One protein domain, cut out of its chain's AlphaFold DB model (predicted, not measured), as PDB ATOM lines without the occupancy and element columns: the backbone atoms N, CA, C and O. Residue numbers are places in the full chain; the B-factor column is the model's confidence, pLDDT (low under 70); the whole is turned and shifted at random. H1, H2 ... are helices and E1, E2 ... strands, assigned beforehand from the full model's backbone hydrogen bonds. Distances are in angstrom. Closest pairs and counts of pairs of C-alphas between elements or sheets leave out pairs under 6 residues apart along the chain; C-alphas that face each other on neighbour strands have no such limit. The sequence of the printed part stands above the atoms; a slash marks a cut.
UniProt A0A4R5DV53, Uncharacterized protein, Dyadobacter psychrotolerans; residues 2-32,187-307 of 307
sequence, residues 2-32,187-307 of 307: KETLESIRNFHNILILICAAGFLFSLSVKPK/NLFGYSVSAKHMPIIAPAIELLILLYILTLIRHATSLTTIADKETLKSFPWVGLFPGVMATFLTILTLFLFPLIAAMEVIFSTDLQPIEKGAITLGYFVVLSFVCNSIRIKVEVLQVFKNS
ATOM      1  N   LYS A   2      -1.615  -2.585   4.543       67.31
ATOM      2  CA  LYS A   2      -1.189  -3.642   3.595       67.31
ATOM      3  C   LYS A   2      -1.969  -3.642   2.264       67.31
ATOM      4  O   LYS A   2      -1.366  -3.769   1.210       67.31
ATOM      5  N   GLU A   3      -3.279  -3.406   2.308       67.12
ATOM      6  CA  GLU A   3      -4.115  -3.303   1.097       67.12
ATOM      7  C   GLU A   3      -3.782  -2.063   0.259       67.12
ATOM      8  O   GLU A   3      -3.627  -2.145  -0.956       67.12
ATOM      9  N   THR A   4      -3.584  -0.911   0.908       62.31
ATOM     10  CA  THR A   4      -3.111   0.316   0.250       62.31
ATOM     11  C   THR A   4      -1.750   0.077  -0.414       62.31
ATOM     12  O   THR A   4      -1.515   0.502  -1.535       62.31
ATOM     13  N   LEU A   5      -0.871  -0.670   0.250       58.88
ATOM     14  CA  LEU A   5       0.452  -1.073  -0.231       58.88
ATOM     15  C   LEU A   5       0.397  -1.925  -1.507       58.88
ATOM     16  O   LEU A   5       1.083  -1.618  -2.485       58.88
ATOM     17  N   GLU A   6      -0.422  -2.975  -1.511       68.12
ATOM     18  CA  GLU A   6      -0.623  -3.827  -2.687       68.12
ATOM     19  C   GLU A   6      -1.286  -3.056  -3.830       68.12
ATOM     20  O   GLU A   6      -0.880  -3.202  -4.984       68.12
ATOM     21  N   SER A   7      -2.233  -2.168  -3.511       69.25
ATOM     22  CA  SER A   7      -2.904  -1.321  -4.496       69.25
ATOM     23  C   SER A   7      -1.930  -0.405  -5.223       69.25
ATOM     24  O   SER A   7      -1.985  -0.330  -6.449       69.25
ATOM     25  N   ILE A   8      -1.034   0.276  -4.500       63.28
ATOM     26  CA  ILE A   8      -0.070   1.167  -5.144       63.28
ATOM     27  C   ILE A   8       0.859   0.264  -5.995       63.28
ATOM     28  O   ILE A   8       0.984   0.503  -7.195       63.28
ATOM     29  N   ARG A   9       1.421  -0.842  -5.467       64.50
ATOM     30  CA  ARG A   9       2.370  -1.698  -6.226       64.50
ATOM     31  C   ARG A   9       1.785  -2.201  -7.547       64.50
ATOM     32  O   ARG A   9       2.446  -2.133  -8.583       64.50
ATOM     33  N   ASN A  10       0.547  -2.684  -7.511       69.25
ATOM     34  CA  ASN A  10      -0.150  -3.143  -8.707       69.25
ATOM     35  C   ASN A  10      -0.330  -2.004  -9.713       69.25
ATOM     36  O   ASN A  10      -0.121  -2.205 -10.905       69.25
ATOM     37  N   PHE A  11      -0.621  -0.796  -9.233       67.12
ATOM     38  CA  PHE A  11      -0.740   0.380 -10.081       67.12
ATOM     39  C   PHE A  11       0.569   0.720 -10.816       67.12
ATOM     40  O   PHE A  11       0.558   1.002 -12.010       67.12
ATOM     41  N   HIS A  12       1.715   0.662 -10.140       65.88
ATOM     42  CA  HIS A  12       3.011   0.931 -10.777       65.88
ATOM     43  C   HIS A  12       3.369  -0.074 -11.861       65.88
ATOM     44  O   HIS A  12       3.868   0.300 -12.917       65.88
ATOM     45  N   ASN A  13       3.084  -1.349 -11.612       70.06
ATOM     46  CA  ASN A  13       3.304  -2.384 -12.609       70.06
ATOM     47  C   ASN A  13       2.410  -2.161 -13.837       70.06
ATOM     48  O   ASN A  13       2.877  -2.317 -14.960       70.06
ATOM     49  N   ILE A  14       1.155  -1.736 -13.632       72.44
ATOM     50  CA  ILE A  14       0.244  -1.350 -14.722       72.44
ATOM     51  C   ILE A  14       0.811  -0.161 -15.503       72.44
ATOM     52  O   ILE A  14       0.791  -0.158 -16.726       72.44
ATOM     53  N   LEU A  15       1.361   0.830 -14.812       68.44
ATOM     54  CA  LEU A  15       1.970   1.996 -15.436       68.44
ATOM     55  C   LEU A  15       3.202   1.635 -16.282       68.44
ATOM     56  O   LEU A  15       3.284   2.063 -17.428       68.44
ATOM     57  N   ILE A  16       4.133   0.831 -15.749       68.62
ATOM     58  CA  ILE A  16       5.291   0.334 -16.512       68.62
ATOM     59  C   ILE A  16       4.811  -0.414 -17.755       68.62
ATOM     60  O   ILE A  16       5.346  -0.199 -18.839       68.62
ATOM     61  N   LEU A  17       3.785  -1.257 -17.608       72.69
ATOM     62  CA  LEU A  17       3.191  -1.987 -18.722       72.69
ATOM     63  C   LEU A  17       2.609  -1.034 -19.778       72.69
ATOM     64  O   LEU A  17       2.831  -1.256 -20.962       72.69
ATOM     65  N   ILE A  18       1.915   0.034 -19.369       72.56
ATOM     66  CA  ILE A  18       1.365   1.051 -20.280       72.56
ATOM     67  C   ILE A  18       2.488   1.804 -21.002       72.56
ATOM     68  O   ILE A  18       2.413   1.961 -22.216       72.56
ATOM     69  N   CYS A  19       3.538   2.231 -20.296       68.69
ATOM     70  CA  CYS A  19       4.692   2.898 -20.907       68.69
ATOM     71  C   CYS A  19       5.415   1.980 -21.902       68.69
ATOM     72  O   CYS A  19       5.714   2.395 -23.017       68.69
ATOM     73  N   ALA A  20       5.656   0.721 -21.525       69.25
ATOM     74  CA  ALA A  20       6.283  -0.264 -22.400       69.25
ATOM     75  C   ALA A  20       5.411  -0.572 -23.624       69.25
ATOM     76  O   ALA A  20       5.925  -0.651 -24.734       69.25
ATOM     77  N   ALA A  21       4.092  -0.697 -23.445       71.19
ATOM     78  CA  ALA A  21       3.156  -0.883 -24.547       71.19
ATOM     79  C   ALA A  21       3.113   0.341 -25.472       71.19
ATOM     80  O   ALA A  21       3.116   0.170 -26.685       71.19
ATOM     81  N   GLY A  22       3.128   1.557 -24.919       71.31
ATOM     82  CA  GLY A  22       3.191   2.800 -25.690       71.31
ATOM     83  C   GLY A  22       4.469   2.910 -26.520       71.31
ATOM     84  O   GLY A  22       4.406   3.277 -27.686       71.31
ATOM     85  N   PHE A  23       5.607   2.506 -25.954       68.19
ATOM     86  CA  PHE A  23       6.886   2.456 -26.662       68.19
ATOM     87  C   PHE A  23       6.933   1.369 -27.741       68.19
ATOM     88  O   PHE A  23       7.350   1.612 -28.865       68.19
ATOM     89  N   LEU A  24       6.457   0.159 -27.444       69.38
ATOM     90  CA  LEU A  24       6.352  -0.890 -28.462       69.38
ATOM     91  C   LEU A  24       5.393  -0.483 -29.585       69.38
ATOM     92  O   LEU A  24       5.631  -0.804 -30.748       69.38
ATOM     93  N   PHE A  25       4.330   0.245 -29.245       68.06
ATOM     94  CA  PHE A  25       3.407   0.802 -30.219       68.06
ATOM     95  C   PHE A  25       4.076   1.883 -31.069       68.06
ATOM     96  O   PHE A  25       3.934   1.823 -32.283       68.06
ATOM     97  N   SER A  26       4.851   2.808 -30.484       66.06
ATOM     98  CA  SER A  26       5.569   3.827 -31.264       66.06
ATOM     99  C   SER A  26       6.545   3.196 -32.256       66.06
ATOM    100  O   SER A  26       6.542   3.588 -33.415       66.06
ATOM    101  N   LEU A  27       7.264   2.143 -31.852       64.06
ATOM    102  CA  LEU A  27       8.126   1.358 -32.748       64.06
ATOM    103  C   LEU A  27       7.354   0.608 -33.849       64.06
ATOM    104  O   LEU A  27       7.927   0.240 -34.871       64.06
ATOM    105  N   SER A  28       6.066   0.334 -33.630       64.88
ATOM    106  CA  SER A  28       5.213  -0.385 -34.584       64.88
ATOM    107  C   SER A  28       4.534   0.543 -35.593       64.88
ATOM    108  O   SER A  28       4.036   0.065 -36.614       64.88
ATOM    109  N   VAL A  29       4.495   1.853 -35.330       65.81
ATOM    110  CA  VAL A  29       3.975   2.843 -36.277       65.81
ATOM    111  C   VAL A  29       5.035   3.069 -37.348       65.81
ATOM    112  O   VAL A  29       5.943   3.881 -37.194       65.81
ATOM    113  N   LYS A  30       4.928   2.326 -38.451       65.06
ATOM    114  CA  LYS A  30       5.704   2.624 -39.654       65.06
ATOM    115  C   LYS A  30       5.094   3.840 -40.358       65.06
ATOM    116  O   LYS A  30       3.863   3.924 -40.432       65.06
ATOM    117  N   PRO A  31       5.918   4.763 -40.885       63.12
ATOM    118  CA  PRO A  31       5.439   5.773 -41.816       63.12
ATOM    119  C   PRO A  31       4.652   5.094 -42.938       63.12
ATOM    120  O   PRO A  31       5.027   4.015 -43.403       63.12
ATOM    121  N   LYS A  32       3.544   5.706 -43.352       68.44
ATOM    122  CA  LYS A  32       2.776   5.247 -44.506       68.44
ATOM    123  C   LYS A  32       3.609   5.537 -45.756       68.44
ATOM    124  O   LYS A  32       3.540   6.632 -46.305       68.44
ATOM    125  N   ASN A 187      -4.975   3.180 -34.533       64.56
ATOM    126  CA  ASN A 187      -5.990   2.677 -33.617       64.56
ATOM    127  C   ASN A 187      -5.380   2.485 -32.220       64.56
ATOM    128  O   ASN A 187      -4.662   1.518 -31.963       64.56
ATOM    129  N   LEU A 188      -5.655   3.425 -31.317       66.50
ATOM    130  CA  LEU A 188      -5.186   3.438 -29.934       66.50
ATOM    131  C   LEU A 188      -6.336   3.070 -29.002       66.50
ATOM    132  O   LEU A 188      -7.281   3.834 -28.824       66.50
ATOM    133  N   PHE A 189      -6.257   1.889 -28.385       67.62
ATOM    134  CA  PHE A 189      -7.266   1.396 -27.435       67.62
ATOM    135  C   PHE A 189      -8.706   1.383 -27.991       67.62
ATOM    136  O   PHE A 189      -9.662   1.599 -27.249       67.62
ATOM    137  N   GLY A 190      -8.869   1.133 -29.295       71.12
ATOM    138  CA  GLY A 190     -10.172   1.140 -29.969       71.12
ATOM    139  C   GLY A 190     -10.615   2.517 -30.475       71.12
ATOM    140  O   GLY A 190     -11.695   2.616 -31.057       71.12
ATOM    141  N   TYR A 191      -9.805   3.562 -30.280       72.88
ATOM    142  CA  TYR A 191     -10.023   4.885 -30.853       72.88
ATOM    143  C   TYR A 191      -9.133   5.090 -32.079       72.88
ATOM    144  O   TYR A 191      -7.911   4.995 -31.995       72.88
ATOM    145  N   SER A 192      -9.761   5.416 -33.207       75.50
ATOM    146  CA  SER A 192      -9.076   5.846 -34.428       75.50
ATOM    147  C   SER A 192      -8.531   7.258 -34.218       75.50
ATOM    148  O   SER A 192      -9.307   8.202 -34.052       75.50
ATOM    149  N   VAL A 193      -7.209   7.412 -34.176       80.12
ATOM    150  CA  VAL A 193      -6.543   8.711 -34.080       80.12
ATOM    151  C   VAL A 193      -5.861   9.009 -35.404       80.12
ATOM    152  O   VAL A 193      -4.923   8.324 -35.799       80.12
ATOM    153  N   SER A 194      -6.308  10.071 -36.069       81.31
ATOM    154  CA  SER A 194      -5.684  10.541 -37.306       81.31
ATOM    155  C   SER A 194      -4.202  10.847 -37.091       81.31
ATOM    156  O   SER A 194      -3.843  11.573 -36.157       81.31
ATOM    157  N   ALA A 195      -3.347  10.319 -37.977       78.12
ATOM    158  CA  ALA A 195      -1.893  10.473 -37.904       78.12
ATOM    159  C   ALA A 195      -1.465  11.945 -37.807       78.12
ATOM    160  O   ALA A 195      -0.559  12.278 -37.043       78.12
ATOM    161  N   LYS A 196      -2.207  12.849 -38.463       80.00
ATOM    162  CA  LYS A 196      -2.037  14.306 -38.367       80.00
ATOM    163  C   LYS A 196      -1.996  14.835 -36.928       80.00
ATOM    164  O   LYS A 196      -1.308  15.813 -36.648       80.00
ATOM    165  N   HIS A 197      -2.740  14.218 -36.013       82.38
ATOM    166  CA  HIS A 197      -2.832  14.652 -34.618       82.38
ATOM    167  C   HIS A 197      -1.910  13.865 -33.680       82.38
ATOM    168  O   HIS A 197      -1.680  14.313 -32.555       82.38
ATOM    169  N   MET A 198      -1.347  12.732 -34.116       81.62
ATOM    170  CA  MET A 198      -0.432  11.931 -33.295       81.62
ATOM    171  C   MET A 198       0.782  12.684 -32.741       81.62
ATOM    172  O   MET A 198       1.059  12.481 -31.556       81.62
ATOM    173  N   PRO A 199       1.453  13.599 -33.474       80.19
ATOM    174  CA  PRO A 199       2.572  14.354 -32.905       80.19
ATOM    175  C   PRO A 199       2.187  15.270 -31.738       80.19
ATOM    176  O   PRO A 199       3.065  15.719 -31.011       80.19
ATOM    177  N   ILE A 200       0.894  15.538 -31.524       79.19
ATOM    178  CA  ILE A 200       0.397  16.303 -30.371       79.19
ATOM    179  C   ILE A 200      -0.207  15.364 -29.320       79.19
ATOM    180  O   ILE A 200       0.043  15.525 -28.125       79.19
ATOM    181  N   ILE A 201      -0.994  14.377 -29.752       81.00
ATOM    182  CA  ILE A 201      -1.719  13.468 -28.860       81.00
ATOM    183  C   ILE A 201      -0.759  12.556 -28.097       81.00
ATOM    184  O   ILE A 201      -0.929  12.404 -26.888       81.00
ATOM    185  N   ALA A 202       0.257  11.985 -28.751       80.00
ATOM    186  CA  ALA A 202       1.186  11.080 -28.077       80.00
ATOM    187  C   ALA A 202       1.974  11.787 -26.954       80.00
ATOM    188  O   ALA A 202       1.898  11.318 -25.814       80.00
ATOM    189  N   PRO A 203       2.605  12.961 -27.182       78.94
ATOM    190  CA  PRO A 203       3.264  13.695 -26.100       78.94
ATOM    191  C   PRO A 203       2.290  14.186 -25.020       78.94
ATOM    192  O   PRO A 203       2.651  14.263 -23.847       78.94
ATOM    193  N   ALA A 204       1.040  14.509 -25.375       78.06
ATOM    194  CA  ALA A 204       0.031  14.919 -24.398       78.06
ATOM    195  C   ALA A 204      -0.400  13.766 -23.475       78.06
ATOM    196  O   ALA A 204      -0.501  13.961 -22.263       78.06
ATOM    197  N   ILE A 205      -0.631  12.569 -24.023       79.25
ATOM    198  CA  ILE A 205      -0.921  11.360 -23.237       79.25
ATOM    199  C   ILE A 205       0.254  11.056 -22.312       79.25
ATOM    200  O   ILE A 205       0.061  10.821 -21.120       79.25
ATOM    201  N   GLU A 206       1.473  11.116 -22.837       79.94
ATOM    202  CA  GLU A 206       2.677  10.892 -22.051       79.94
ATOM    203  C   GLU A 206       2.829  11.908 -20.912       79.94
ATOM    204  O   GLU A 206       3.057  11.534 -19.760       79.94
ATOM    205  N   LEU A 207       2.599  13.192 -21.191       78.56
ATOM    206  CA  LEU A 207       2.592  14.236 -20.173       78.56
ATOM    207  C   LEU A 207       1.530  13.978 -19.096       78.56
ATOM    208  O   LEU A 207       1.809  14.152 -17.909       78.56
ATOM    209  N   LEU A 208       0.323  13.550 -19.477       76.75
ATOM    210  CA  LEU A 208      -0.735  13.194 -18.527       76.75
ATOM    211  C   LEU A 208      -0.312  12.028 -17.629       76.75
ATOM    212  O   LEU A 208      -0.535  12.081 -16.417       76.75
ATOM    213  N   ILE A 209       0.348  11.016 -18.194       76.81
ATOM    214  CA  ILE A 209       0.913   9.893 -17.443       76.81
ATOM    215  C   ILE A 209       1.976  10.399 -16.456       76.81
ATOM    216  O   ILE A 209       1.921  10.061 -15.273       76.81
ATOM    217  N   LEU A 210       2.892  11.273 -16.885       74.62
ATOM    218  CA  LEU A 210       3.919  11.861 -16.017       74.62
ATOM    219  C   LEU A 210       3.320  12.696 -14.876       74.62
ATOM    220  O   LEU A 210       3.726  12.549 -13.721       74.62
ATOM    221  N   LEU A 211       2.329  13.544 -15.165       74.62
ATOM    222  CA  LEU A 211       1.612  14.340 -14.159       74.62
ATOM    223  C   LEU A 211       0.870  13.454 -13.153       74.62
ATOM    224  O   LEU A 211       0.830  13.742 -11.950       74.62
ATOM    225  N   TYR A 212       0.307  12.352 -13.633       72.31
ATOM    226  CA  TYR A 212      -0.336  11.366 -12.790       72.31
ATOM    227  C   TYR A 212       0.677  10.666 -11.862       72.31
ATOM    228  O   TYR A 212       0.470  10.633 -10.645       72.31
ATOM    229  N   ILE A 213       1.822  10.205 -12.386       73.00
ATOM    230  CA  ILE A 213       2.931   9.641 -11.587       73.00
ATOM    231  C   ILE A 213       3.381  10.634 -10.516       73.00
ATOM    232  O   ILE A 213       3.553  10.281  -9.350       73.00
ATOM    233  N   LEU A 214       3.518  11.901 -10.892       71.75
ATOM    234  CA  LEU A 214       3.864  12.994  -9.991       71.75
ATOM    235  C   LEU A 214       2.878  13.135  -8.827       71.75
ATOM    236  O   LEU A 214       3.274  13.401  -7.686       71.75
ATOM    237  N   THR A 215       1.592  12.956  -9.112       71.00
ATOM    238  CA  THR A 215       0.522  13.009  -8.114       71.00
ATOM    239  C   THR A 215       0.616  11.818  -7.160       71.00
ATOM    240  O   THR A 215       0.508  12.010  -5.947       71.00
ATOM    241  N   LEU A 216       0.925  10.620  -7.670       68.19
ATOM    242  CA  LEU A 216       1.192   9.439  -6.843       68.19
ATOM    243  C   LEU A 216       2.422   9.616  -5.951       68.19
ATOM    244  O   LEU A 216       2.346   9.335  -4.757       68.19
ATOM    245  N   ILE A 217       3.530  10.132  -6.492       69.69
ATOM    246  CA  ILE A 217       4.743  10.423  -5.716       69.69
ATOM    247  C   ILE A 217       4.413  11.417  -4.602       69.69
ATOM    248  O   ILE A 217       4.782  11.210  -3.448       69.69
ATOM    249  N   ARG A 218       3.671  12.486  -4.914       68.62
ATOM    250  CA  ARG A 218       3.251  13.474  -3.914       68.62
ATOM    251  C   ARG A 218       2.374  12.847  -2.830       68.62
ATOM    252  O   ARG A 218       2.560  13.156  -1.654       68.62
ATOM    253  N   HIS A 219       1.431  11.991  -3.210       66.88
ATOM    254  CA  HIS A 219       0.563  11.310  -2.260       66.88
ATOM    255  C   HIS A 219       1.359  10.363  -1.353       66.88
ATOM    256  O   HIS A 219       1.240  10.449  -0.131       66.88
ATOM    257  N   ALA A 220       2.248   9.546  -1.922       65.12
ATOM    258  CA  ALA A 220       3.140   8.670  -1.167       65.12
ATOM    259  C   ALA A 220       4.000   9.462  -0.170       65.12
ATOM    260  O   ALA A 220       4.074   9.105   1.003       65.12
ATOM    261  N   THR A 221       4.559  10.593  -0.603       64.50
ATOM    262  CA  THR A 221       5.286  11.531   0.259       64.50
ATOM    263  C   THR A 221       4.429  12.064   1.409       64.50
ATOM    264  O   THR A 221       4.899  12.148   2.534       64.50
ATOM    265  N   SER A 222       3.162  12.407   1.173       66.12
ATOM    266  CA  SER A 222       2.287  12.879   2.258       66.12
ATOM    267  C   SER A 222       1.969  11.795   3.296       66.12
ATOM    268  O   SER A 222       1.765  12.092   4.471       66.12
ATOM    269  N   LEU A 223       1.974  10.525   2.882       64.06
ATOM    270  CA  LEU A 223       1.807   9.394   3.792       64.06
ATOM    271  C   LEU A 223       3.075   9.145   4.619       64.06
ATOM    272  O   LEU A 223       2.971   8.700   5.762       64.06
ATOM    273  N   THR A 224       4.263   9.475   4.090       61.88
ATOM    274  CA  THR A 224       5.527   9.280   4.818       61.88
ATOM    275  C   THR A 224       5.658  10.176   6.047       61.88
ATOM    276  O   THR A 224       6.285   9.784   7.027       61.88
ATOM    277  N   THR A 225       5.025  11.349   6.028       64.44
ATOM    278  CA  THR A 225       4.963  12.265   7.174       64.44
ATOM    279  C   THR A 225       4.062  11.781   8.313       64.44
ATOM    280  O   THR A 225       4.162  12.307   9.416       64.44
ATOM    281  N   ILE A 226       3.187  10.800   8.065       64.62
ATOM    282  CA  ILE A 226       2.157  10.350   9.017       64.62
ATOM    283  C   ILE A 226       2.440   8.926   9.530       64.62
ATOM    284  O   ILE A 226       2.023   8.575  10.632       64.62
ATOM    285  N   ALA A 227       3.145   8.097   8.752       59.44
ATOM    286  CA  ALA A 227       3.366   6.681   9.044       59.44
ATOM    287  C   ALA A 227       4.755   6.374   9.634       59.44
ATOM    288  O   ALA A 227       5.728   7.095   9.417       59.44
ATOM    289  N   ASP A 228       4.841   5.249  10.350       66.62
ATOM    290  CA  ASP A 228       6.049   4.754  11.008       66.62
ATOM    291  C   ASP A 228       7.214   4.585  10.008       66.62
ATOM    292  O   ASP A 228       7.090   3.916   8.972       66.62
ATOM    293  N   LYS A 229       8.366   5.213  10.297       65.31
ATOM    294  CA  LYS A 229       9.528   5.301   9.383       65.31
ATOM    295  C   LYS A 229      10.061   3.929   8.951       65.31
ATOM    296  O   LYS A 229      10.689   3.829   7.897       65.31
ATOM    297  N   GLU A 230       9.834   2.878   9.738       67.81
ATOM    298  CA  GLU A 230      10.238   1.512   9.391       67.81
ATOM    299  C   GLU A 230       9.356   0.876   8.320       67.81
ATOM    300  O   GLU A 230       9.877   0.265   7.385       67.81
ATOM    301  N   THR A 231       8.036   1.071   8.384       64.56
ATOM    302  CA  THR A 231       7.121   0.515   7.381       64.56
ATOM    303  C   THR A 231       7.427   1.110   6.011       64.56
ATOM    304  O   THR A 231       7.398   0.398   5.015       64.56
ATOM    305  N   LEU A 232       7.837   2.381   5.966       58.41
ATOM    306  CA  LEU A 232       8.247   3.096   4.756       58.41
ATOM    307  C   LEU A 232       9.491   2.526   4.064       58.41
ATOM    308  O   LEU A 232       9.576   2.570   2.839       58.41
ATOM    309  N   LYS A 233      10.427   1.935   4.815       57.94
ATOM    310  CA  LYS A 233      11.611   1.267   4.243       57.94
ATOM    311  C   LYS A 233      11.268  -0.048   3.540       57.94
ATOM    312  O   LYS A 233      12.042  -0.498   2.704       57.94
ATOM    313  N   SER A 234      10.120  -0.652   3.859       58.84
ATOM    314  CA  SER A 234       9.647  -1.882   3.209       58.84
ATOM    315  C   SER A 234       9.012  -1.639   1.836       58.84
ATOM    316  O   SER A 234       8.765  -2.584   1.090       58.84
ATOM    317  N   PHE A 235       8.763  -0.375   1.477       55.78
ATOM    318  CA  PHE A 235       8.244  -0.017   0.167       55.78
ATOM    319  C   PHE A 235       9.405  -0.031  -0.843       55.78
ATOM    320  O   PHE A 235      10.283   0.827  -0.752       55.78
ATOM    321  N   PRO A 236       9.381  -0.898  -1.872       51.59
ATOM    322  CA  PRO A 236      10.468  -1.048  -2.856       51.59
ATOM    323  C   PRO A 236      10.707   0.167  -3.784       51.59
ATOM    324  O   PRO A 236      11.418   0.060  -4.772       51.59
ATOM    325  N   TRP A 237      10.104   1.318  -3.495       60.03
ATOM    326  CA  TRP A 237       9.911   2.429  -4.431       60.03
ATOM    327  C   TRP A 237       9.708   3.795  -3.774       60.03
ATOM    328  O   TRP A 237      10.045   4.812  -4.368       60.03
ATOM    329  N   VAL A 238       9.248   3.842  -2.515       44.97
ATOM    330  CA  VAL A 238       9.325   5.073  -1.700       44.97
ATOM    331  C   VAL A 238      10.791   5.412  -1.377       44.97
ATOM    332  O   VAL A 238      11.127   6.555  -1.077       44.97
ATOM    333  N   GLY A 239      11.694   4.443  -1.548       45.28
ATOM    334  CA  GLY A 239      13.085   4.696  -1.886       45.28
ATOM    335  C   GLY A 239      13.274   4.813  -3.399       45.28
ATOM    336  O   GLY A 239      13.716   3.862  -4.033       45.28
ATOM    337  N   LEU A 240      13.070   6.009  -3.960       46.72
ATOM    338  CA  LEU A 240      14.039   6.511  -4.937       46.72
ATOM    339  C   LEU A 240      15.386   6.339  -4.245       46.72
ATOM    340  O   LEU A 240      15.626   7.012  -3.238       46.72
ATOM    341  N   PHE A 241      16.165   5.329  -4.636       52.38
ATOM    342  CA  PHE A 241      17.367   4.973  -3.897       52.38
ATOM    343  C   PHE A 241      18.155   6.267  -3.651       52.38
ATOM    344  O   PHE A 241      18.391   7.011  -4.599       52.38
ATOM    345  N   PRO A 242      18.572   6.578  -2.416       55.41
ATOM    346  CA  PRO A 242      19.339   7.797  -2.151       55.41
ATOM    347  C   PRO A 242      20.707   7.800  -2.863       55.41
ATOM    348  O   PRO A 242      21.492   8.726  -2.698       55.41
ATOM    349  N   GLY A 243      21.004   6.759  -3.645       59.81
ATOM    350  CA  GLY A 243      22.156   6.680  -4.513       59.81
ATOM    351  C   GLY A 243      21.956   7.440  -5.820       59.81
ATOM    352  O   GLY A 243      20.894   7.418  -6.440       59.81
ATOM    353  N   VAL A 244      23.059   8.020  -6.282       67.00
ATOM    354  CA  VAL A 244      23.206   8.689  -7.582       67.00
ATOM    355  C   VAL A 244      22.597   7.868  -8.728       67.00
ATOM    356  O   VAL A 244      21.973   8.433  -9.622       67.00
ATOM    357  N   MET A 245      22.707   6.536  -8.668       64.88
ATOM    358  CA  MET A 245      22.196   5.636  -9.702       64.88
ATOM    359  C   MET A 245      20.672   5.673  -9.857       64.88
ATOM    360  O   MET A 245      20.177   5.629 -10.978       64.88
ATOM    361  N   ALA A 246      19.902   5.783  -8.774       64.12
ATOM    362  CA  ALA A 246      18.450   5.856  -8.913       64.12
ATOM    363  C   ALA A 246      17.984   7.232  -9.361       64.12
ATOM    364  O   ALA A 246      17.041   7.312 -10.141       64.12
ATOM    365  N   THR A 247      18.665   8.302  -8.944       67.81
ATOM    366  CA  THR A 247      18.445   9.633  -9.523       67.81
ATOM    367  C   THR A 247      18.706   9.602 -11.026       67.81
ATOM    368  O   THR A 247      17.874  10.076 -11.794       67.81
ATOM    369  N   PHE A 248      19.806   8.977 -11.456       72.12
ATOM    370  CA  PHE A 248      20.121   8.793 -12.869       72.12
ATOM    371  C   PHE A 248      19.039   7.992 -13.602       72.12
ATOM    372  O   PHE A 248      18.518   8.471 -14.602       72.12
ATOM    373  N   LEU A 249      18.631   6.829 -13.083       66.38
ATOM    374  CA  LEU A 249      17.562   6.016 -13.677       66.38
ATOM    375  C   LEU A 249      16.221   6.755 -13.726       66.38
ATOM    376  O   LEU A 249      15.475   6.612 -14.687       66.38
ATOM    377  N   THR A 250      15.921   7.575 -12.723       70.06
ATOM    378  CA  THR A 250      14.700   8.388 -12.681       70.06
ATOM    379  C   THR A 250      14.736   9.483 -13.740       70.06
ATOM    380  O   THR A 250      13.749   9.683 -14.436       70.06
ATOM    381  N   ILE A 251      15.872  10.164 -13.913       72.88
ATOM    382  CA  ILE A 251      16.057  11.135 -15.001       72.88
ATOM    383  C   ILE A 251      15.956  10.423 -16.354       72.88
ATOM    384  O   ILE A 251      15.244  10.880 -17.241       72.88
ATOM    385  N   LEU A 252      16.609   9.272 -16.511       75.44
ATOM    386  CA  LEU A 252      16.570   8.498 -17.748       75.44
ATOM    387  C   LEU A 252      15.129   8.107 -18.120       75.44
ATOM    388  O   LEU A 252      14.712   8.300 -19.254       75.44
ATOM    389  N   THR A 253      14.358   7.598 -17.160       72.38
ATOM    390  CA  THR A 253      13.011   7.055 -17.404       72.38
ATOM    391  C   THR A 253      11.909   8.109 -17.436       72.38
ATOM    392  O   THR A 253      10.969   7.954 -18.203       72.38
ATOM    393  N   LEU A 254      11.998   9.178 -16.638       73.19
ATOM    394  CA  LEU A 254      10.970  10.229 -16.588       73.19
ATOM    395  C   LEU A 254      11.257  11.417 -17.510       73.19
ATOM    396  O   LEU A 254      10.346  12.199 -17.766       73.19
ATOM    397  N   PHE A 255      12.500  11.587 -17.968       80.00
ATOM    398  CA  PHE A 255      12.881  12.678 -18.865       80.00
ATOM    399  C   PHE A 255      13.363  12.154 -20.215       80.00
ATOM    400  O   PHE A 255      12.758  12.449 -21.238       80.00
ATOM    401  N   LEU A 256      14.446  11.373 -20.234       79.12
ATOM    402  CA  LEU A 256      15.097  11.030 -21.500       79.12
ATOM    403  C   LEU A 256      14.216  10.125 -22.369       79.12
ATOM    404  O   LEU A 256      14.091  10.361 -23.564       79.12
ATOM    405  N   PHE A 257      13.590   9.119 -21.763       78.56
ATOM    406  CA  PHE A 257      12.746   8.175 -22.483       78.56
ATOM    407  C   PHE A 257      11.506   8.849 -23.103       78.56
ATOM    408  O   PHE A 257      11.348   8.730 -24.319       78.56
ATOM    409  N   PRO A 258      10.721   9.653 -22.358       79.06
ATOM    410  CA  PRO A 258       9.652  10.457 -22.943       79.06
ATOM    411  C   PRO A 258      10.094  11.400 -24.046       79.06
ATOM    412  O   PRO A 258       9.430  11.557 -25.066       79.06
ATOM    413  N   LEU A 259      11.254  12.029 -23.861       84.50
ATOM    414  CA  LEU A 259      11.791  12.933 -24.863       84.50
ATOM    415  C   LEU A 259      12.094  12.199 -26.174       84.50
ATOM    416  O   LEU A 259      11.721  12.693 -27.233       84.50
ATOM    417  N   ILE A 260      12.740  11.031 -26.102       83.44
ATOM    418  CA  ILE A 260      13.079  10.223 -27.281       83.44
ATOM    419  C   ILE A 260      11.808   9.713 -27.965       83.44
ATOM    420  O   ILE A 260      11.684   9.872 -29.175       83.44
ATOM    421  N   ALA A 261      10.855   9.169 -27.203       81.38
ATOM    422  CA  ALA A 261       9.601   8.655 -27.751       81.38
ATOM    423  C   ALA A 261       8.795   9.759 -28.459       81.38
ATOM    424  O   ALA A 261       8.336   9.581 -29.588       81.38
ATOM    425  N   ALA A 262       8.679  10.938 -27.841       83.69
ATOM    426  CA  ALA A 262       8.028  12.084 -28.464       83.69
ATOM    427  C   ALA A 262       8.777  12.567 -29.714       83.69
ATOM    428  O   ALA A 262       8.145  12.871 -30.725       83.69
ATOM    429  N   MET A 263      10.112  12.624 -29.670       86.00
ATOM    430  CA  MET A 263      10.928  13.006 -30.824       86.00
ATOM    431  C   MET A 263      10.735  12.046 -31.993       86.00
ATOM    432  O   MET A 263      10.531  12.511 -33.108       86.00
ATOM    433  N   GLU A 264      10.757  10.737 -31.757       82.38
ATOM    434  CA  GLU A 264      10.550   9.721 -32.793       82.38
ATOM    435  C   GLU A 264       9.203   9.916 -33.501       82.38
ATOM    436  O   GLU A 264       9.152  10.033 -34.727       82.38
ATOM    437  N   VAL A 265       8.126  10.096 -32.726       82.06
ATOM    438  CA  VAL A 265       6.792  10.381 -33.271       82.06
ATOM    439  C   VAL A 265       6.794  11.687 -34.073       82.06
ATOM    440  O   VAL A 265       6.301  11.712 -35.197       82.06
ATOM    441  N   ILE A 266       7.383  12.768 -33.555       85.12
ATOM    442  CA  ILE A 266       7.443  14.058 -34.265       85.12
ATOM    443  C   ILE A 266       8.244  13.933 -35.569       85.12
ATOM    444  O   ILE A 266       7.819  14.448 -36.605       85.12
ATOM    445  N   PHE A 267       9.385  13.243 -35.555       84.94
ATOM    446  CA  PHE A 267      10.237  13.104 -36.734       84.94
ATOM    447  C   PHE A 267       9.618  12.214 -37.808       84.94
ATOM    448  O   PHE A 267       9.806  12.525 -38.984       84.94
ATOM    449  N   SER A 268       8.822  11.215 -37.412       79.50
ATOM    450  CA  SER A 268       8.081  10.330 -38.322       79.50
ATOM    451  C   SER A 268       6.923  11.003 -39.071       79.50
ATOM    452  O   SER A 268       6.371  10.413 -39.993       79.50
ATOM    453  N   THR A 269       6.540  12.228 -38.694       81.06
ATOM    454  CA  THR A 269       5.391  12.931 -39.296       81.06
ATOM    455  C   THR A 269       5.785  13.816 -40.474       81.06
ATOM    456  O   THR A 269       6.916  14.296 -40.545       81.06
ATOM    457  N   ASP A 270       4.829  14.145 -41.343       80.12
ATOM    458  CA  ASP A 270       5.033  15.038 -42.500       80.12
ATOM    459  C   ASP A 270       4.988  16.538 -42.153       80.12
ATOM    460  O   ASP A 270       4.839  17.398 -43.023       80.12
ATOM    461  N   LEU A 271       5.110  16.883 -40.868       83.56
ATOM    462  CA  LEU A 271       5.141  18.273 -40.418       83.56
ATOM    463  C   LEU A 271       6.315  19.041 -41.034       83.56
ATOM    464  O   LEU A 271       7.414  18.505 -41.222       83.56
ATOM    465  N   GLN A 272       6.119  20.339 -41.275       89.56
ATOM    466  CA  GLN A 272       7.207  21.182 -41.755       89.56
ATOM    467  C   GLN A 272       8.342  21.237 -40.717       89.56
ATOM    468  O   GLN A 272       8.078  21.202 -39.511       89.56
ATOM    469  N   PRO A 273       9.615  21.403 -41.130       91.31
ATOM    470  CA  PRO A 273      10.745  21.452 -40.196       91.31
ATOM    471  C   PRO A 273      10.580  22.485 -39.070       91.31
ATOM    472  O   PRO A 273      10.978  22.240 -37.932       91.31
ATOM    473  N   ILE A 274       9.948  23.626 -39.371       93.00
ATOM    474  CA  ILE A 274       9.661  24.687 -38.396       93.00
ATOM    475  C   ILE A 274       8.647  24.208 -37.347       93.00
ATOM    476  O   ILE A 274       8.838  24.446 -36.155       93.00
ATOM    477  N   GLU A 275       7.596  23.501 -37.769       89.81
ATOM    478  CA  GLU A 275       6.571  22.945 -36.880       89.81
ATOM    479  C   GLU A 275       7.161  21.847 -35.988       89.81
ATOM    480  O   GLU A 275       6.977  21.885 -34.770       89.81
ATOM    481  N   LYS A 276       7.959  20.935 -36.565       90.06
ATOM    482  CA  LYS A 276       8.709  19.913 -35.812       90.06
ATOM    483  C   LYS A 276       9.584  20.553 -34.735       90.06
ATOM    484  O   LYS A 276       9.550  20.130 -33.578       90.06
ATOM    485  N   GLY A 277      10.326  21.603 -35.094       91.50
ATOM    486  CA  GLY A 277      11.167  22.355 -34.165       91.50
ATOM    487  C   GLY A 277      10.368  23.009 -33.034       91.50
ATOM    488  O   GLY A 277      10.746  22.890 -31.868       91.50
ATOM    489  N   ALA A 278       9.239  23.645 -33.357       92.62
ATOM    490  CA  ALA A 278       8.380  24.306 -32.377       92.62
ATOM    491  C   ALA A 278       7.754  23.319 -31.377       92.62
ATOM    492  O   ALA A 278       7.803  23.561 -30.170       92.62
ATOM    493  N   ILE A 279       7.213  22.192 -31.858       88.12
ATOM    494  CA  ILE A 279       6.610  21.156 -31.002       88.12
ATOM    495  C   ILE A 279       7.679  20.522 -30.110       88.12
ATOM    496  O   ILE A 279       7.480  20.413 -28.900       88.12
ATOM    497  N   THR A 280       8.837  20.176 -30.678       90.69
ATOM    498  CA  THR A 280       9.952  19.576 -29.929       90.69
ATOM    499  C   THR A 280      10.441  20.503 -28.817       90.69
ATOM    500  O   THR A 280      10.594  20.075 -27.672       90.69
ATOM    501  N   LEU A 281      10.640  21.791 -29.121       92.94
ATOM    502  CA  LEU A 281      11.062  22.781 -28.133       92.94
ATOM    503  C   LEU A 281      10.000  22.979 -27.045       92.94
ATOM    504  O   LEU A 281      10.331  23.002 -25.860       92.94
ATOM    505  N   GLY A 282       8.727  23.089 -27.433       91.75
ATOM    506  CA  GLY A 282       7.612  23.213 -26.495       91.75
ATOM    507  C   GLY A 282       7.535  22.024 -25.537       91.75
ATOM    508  O   GLY A 282       7.463  22.217 -24.321       91.75
ATOM    509  N   TYR A 283       7.633  20.801 -26.064       87.88
ATOM    510  CA  TYR A 283       7.637  19.583 -25.258       87.88
ATOM    511  C   TYR A 283       8.833  19.534 -24.305       87.88
ATOM    512  O   TYR A 283       8.661  19.294 -23.111       87.88
ATOM    513  N   PHE A 284      10.031  19.865 -24.791       89.88
ATOM    514  CA  PHE A 284      11.240  19.928 -23.972       89.88
ATOM    515  C   PHE A 284      11.113  20.919 -22.804       89.88
ATOM    516  O   PHE A 284      11.508  20.604 -21.678       89.88
ATOM    517  N   VAL A 285      10.542  22.107 -23.041       92.06
ATOM    518  CA  VAL A 285      10.313  23.119 -21.996       92.06
ATOM    519  C   VAL A 285       9.343  22.598 -20.935       92.06
ATOM    520  O   VAL A 285       9.625  22.706 -19.739       92.06
ATOM    521  N   VAL A 286       8.229  21.993 -21.353       88.12
ATOM    522  CA  VAL A 286       7.232  21.424 -20.435       88.12
ATOM    523  C   VAL A 286       7.834  20.282 -19.619       88.12
ATOM    524  O   VAL A 286       7.710  20.266 -18.393       88.12
ATOM    525  N   LEU A 287       8.546  19.363 -20.267       85.62
ATOM    526  CA  LEU A 287       9.180  18.226 -19.611       85.62
ATOM    527  C   LEU A 287      10.261  18.680 -18.617       85.62
ATOM    528  O   LEU A 287      10.327  18.190 -17.490       85.62
ATOM    529  N   SER A 288      11.049  19.695 -18.980       86.25
ATOM    530  CA  SER A 288      12.041  20.310 -18.088       86.25
ATOM    531  C   SER A 288      11.386  20.939 -16.857       86.25
ATOM    532  O   SER A 288      11.890  20.800 -15.740       86.25
ATOM    533  N   PHE A 289      10.238  21.601 -17.029       86.75
ATOM    534  CA  PHE A 289       9.466  22.163 -15.922       86.75
ATOM    535  C   PHE A 289       8.918  21.074 -14.984       86.75
ATOM    536  O   PHE A 289       9.018  21.199 -13.757       86.75
ATOM    537  N   VAL A 290       8.398  19.977 -15.545       81.31
ATOM    538  CA  VAL A 290       7.928  18.797 -14.802       81.31
ATOM    539  C   VAL A 290       9.071  18.177 -13.991       81.31
ATOM    540  O   VAL A 290       8.931  17.978 -12.783       81.31
ATOM    541  N   CYS A 291      10.234  17.955 -14.604       80.56
ATOM    542  CA  CYS A 291      11.393  17.376 -13.926       80.56
ATOM    543  C   CYS A 291      11.987  18.288 -12.850       80.56
ATOM    544  O   CYS A 291      12.300  17.812 -11.757       80.56
ATOM    545  N   ASN A 292      12.074  19.598 -13.089       82.06
ATOM    546  CA  ASN A 292      12.483  20.547 -12.051       82.06
ATOM    547  C   ASN A 292      11.505  20.549 -10.868       82.06
ATOM    548  O   ASN A 292      11.929  20.567  -9.712       82.06
ATOM    549  N   SER A 293      10.201  20.440 -11.137       77.50
ATOM    550  CA  SER A 293       9.175  20.334 -10.094       77.50
ATOM    551  C   SER A 293       9.305  19.052  -9.261       77.50
ATOM    552  O   SER A 293       9.034  19.075  -8.058       77.50
ATOM    553  N   ILE A 294       9.738  17.941  -9.873       72.06
ATOM    554  CA  ILE A 294      10.085  16.700  -9.163       72.06
ATOM    555  C   ILE A 294      11.315  16.937  -8.281       72.06
ATOM    556  O   ILE A 294      11.272  16.667  -7.080       72.06
ATOM    557  N   ARG A 295      12.394  17.474  -8.861       73.38
ATOM    558  CA  ARG A 295      13.682  17.661  -8.184       73.38
ATOM    559  C   ARG A 295      13.564  18.524  -6.929       73.38
ATOM    560  O   ARG A 295      13.996  18.086  -5.866       73.38
ATOM    561  N   ILE A 296      12.926  19.695  -7.030       70.44
ATOM    562  CA  ILE A 296      12.742  20.619  -5.895       70.44
ATOM    563  C   ILE A 296      12.054  19.904  -4.725       70.44
ATOM    564  O   ILE A 296      12.440  20.062  -3.571       70.44
ATOM    565  N   LYS A 297      11.051  19.066  -5.008       67.94
ATOM    566  CA  LYS A 297      10.331  18.331  -3.960       67.94
ATOM    567  C   LYS A 297      11.175  17.232  -3.324       67.94
ATOM    568  O   LYS A 297      11.079  17.039  -2.116       67.94
ATOM    569  N   VAL A 298      11.998  16.531  -4.103       66.94
ATOM    570  CA  VAL A 298      12.917  15.513  -3.569       66.94
ATOM    571  C   VAL A 298      13.961  16.155  -2.652       66.94
ATOM    572  O   VAL A 298      14.192  15.646  -1.556       66.94
ATOM    573  N   GLU A 299      14.536  17.293  -3.048       67.75
ATOM    574  CA  GLU A 299      15.515  18.026  -2.232       67.75
ATOM    575  C   GLU A 299      14.901  18.497  -0.902       67.75
ATOM    576  O   GLU A 299      15.485  18.273   0.158       67.75
ATOM    577  N   VAL A 300      13.679  19.047  -0.923       56.47
ATOM    578  CA  VAL A 300      12.959  19.451   0.302       56.47
ATOM    579  C   VAL A 300      12.773  18.272   1.263       56.47
ATOM    580  O   VAL A 300      12.998  18.410   2.464       56.47
ATOM    581  N   LEU A 301      12.419  17.088   0.756       60.12
ATOM    582  CA  LEU A 301      12.241  15.897   1.594       60.12
ATOM    583  C   LEU A 301      13.545  15.387   2.204       60.12
ATOM    584  O   LEU A 301      13.539  14.874   3.323       60.12
ATOM    585  N   GLN A 302      14.662  15.521   1.489       64.88
ATOM    586  CA  GLN A 302      15.971  15.148   2.017       64.88
ATOM    587  C   GLN A 302      16.417  16.086   3.143       64.88
ATOM    588  O   GLN A 302      16.967  15.606   4.133       64.88
ATOM    589  N   VAL A 303      16.123  17.388   3.043       61.78
ATOM    590  CA  VAL A 303      16.404  18.358   4.115       61.78
ATOM    591  C   VAL A 303      15.652  17.985   5.397       61.78
ATOM    592  O   VAL A 303      16.283  17.862   6.442       61.78
ATOM    593  N   PHE A 304      14.350  17.685   5.308       51.09
ATOM    594  CA  PHE A 304      13.549  17.244   6.464       51.09
ATOM    595  C   PHE A 304      13.993  15.908   7.070       51.09
ATOM    596  O   PHE A 304      13.676  15.612   8.219       51.09
ATOM    597  N   LYS A 305      14.684  15.057   6.305       57.53
ATOM    598  CA  LYS A 305      15.201  13.781   6.815       57.53
ATOM    599  C   LYS A 305      16.461  13.961   7.668       57.53
ATOM    600  O   LYS A 305      16.716  13.116   8.525       57.53
ATOM    601  N   ASN A 306      17.239  15.009   7.399       61.06
ATOM    602  CA  ASN A 306      18.528  15.272   8.043       61.06
ATOM    603  C   ASN A 306      18.436  16.266   9.217       61.06
ATOM    604  O   ASN A 306      19.412  16.399   9.953       61.06
ATOM    605  N   SER A 307      17.301  16.954   9.372       53.38
ATOM    606  CA  SER A 307      16.932  17.775  10.538       53.38
ATOM    607  C   SER A 307      16.192  16.959  11.591       53.38
ATOM    608  O   SER A 307      16.489  17.137  12.789       53.38
TER     609      SER A 307
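Overview. This is residues 2 to 32 and 187 to 307 of the 307 residues of an uncharacterized protein of Dyadobacter psychrotolerans (UniProt A0A4R5DV53). Four long helices, H5, H4, H2 and H1, form an elongated up-and-down bundle, each running against the one before it in the chain. Short H3 lies toward one end, E1 toward the other. The printed part has 152 residues, mostly helix, ordered H1, E1, H2, H3, H4, H5. It is only just compact, close to loose: radius of gyration of the C-alphas 17.9 A, spans 55 by 31 by 22 A.

Arrangement. H5, residues 273 to 306, and H4, residues 244 to 267, form a hairpin; their closest C-alphas, Ile 266 and Lys 276, are 6.2 A apart. H4 also touches H2, residues 195 to 224, and H1, residues 2 to 28. O i to N i+4 pairs are within hydrogen-bond range throughout H1, 23 of 26 in H2, 18 of 20 in H4, 29 of 30 in H5; H3, residues 229 to 233, has 0 of 1, and 1 of 2 i+3 pairs.

Along the chain. H5 spans 49.3 A, ending at C-alpha 306 (18.528, 15.272, 8.043); H1 begins at C-alpha 2 (-1.189, -3.642, 3.595). E1 is residues 191 to 193.

Size, cuts and confidence. Residues 33 to 186 are not printed; C-alphas 32 and 187 are 14.2 A apart. Of the printed residues, 72 have a pLDDT under 70, among them residues 216 to 247; the mean pLDDT of the printed part is 72.2.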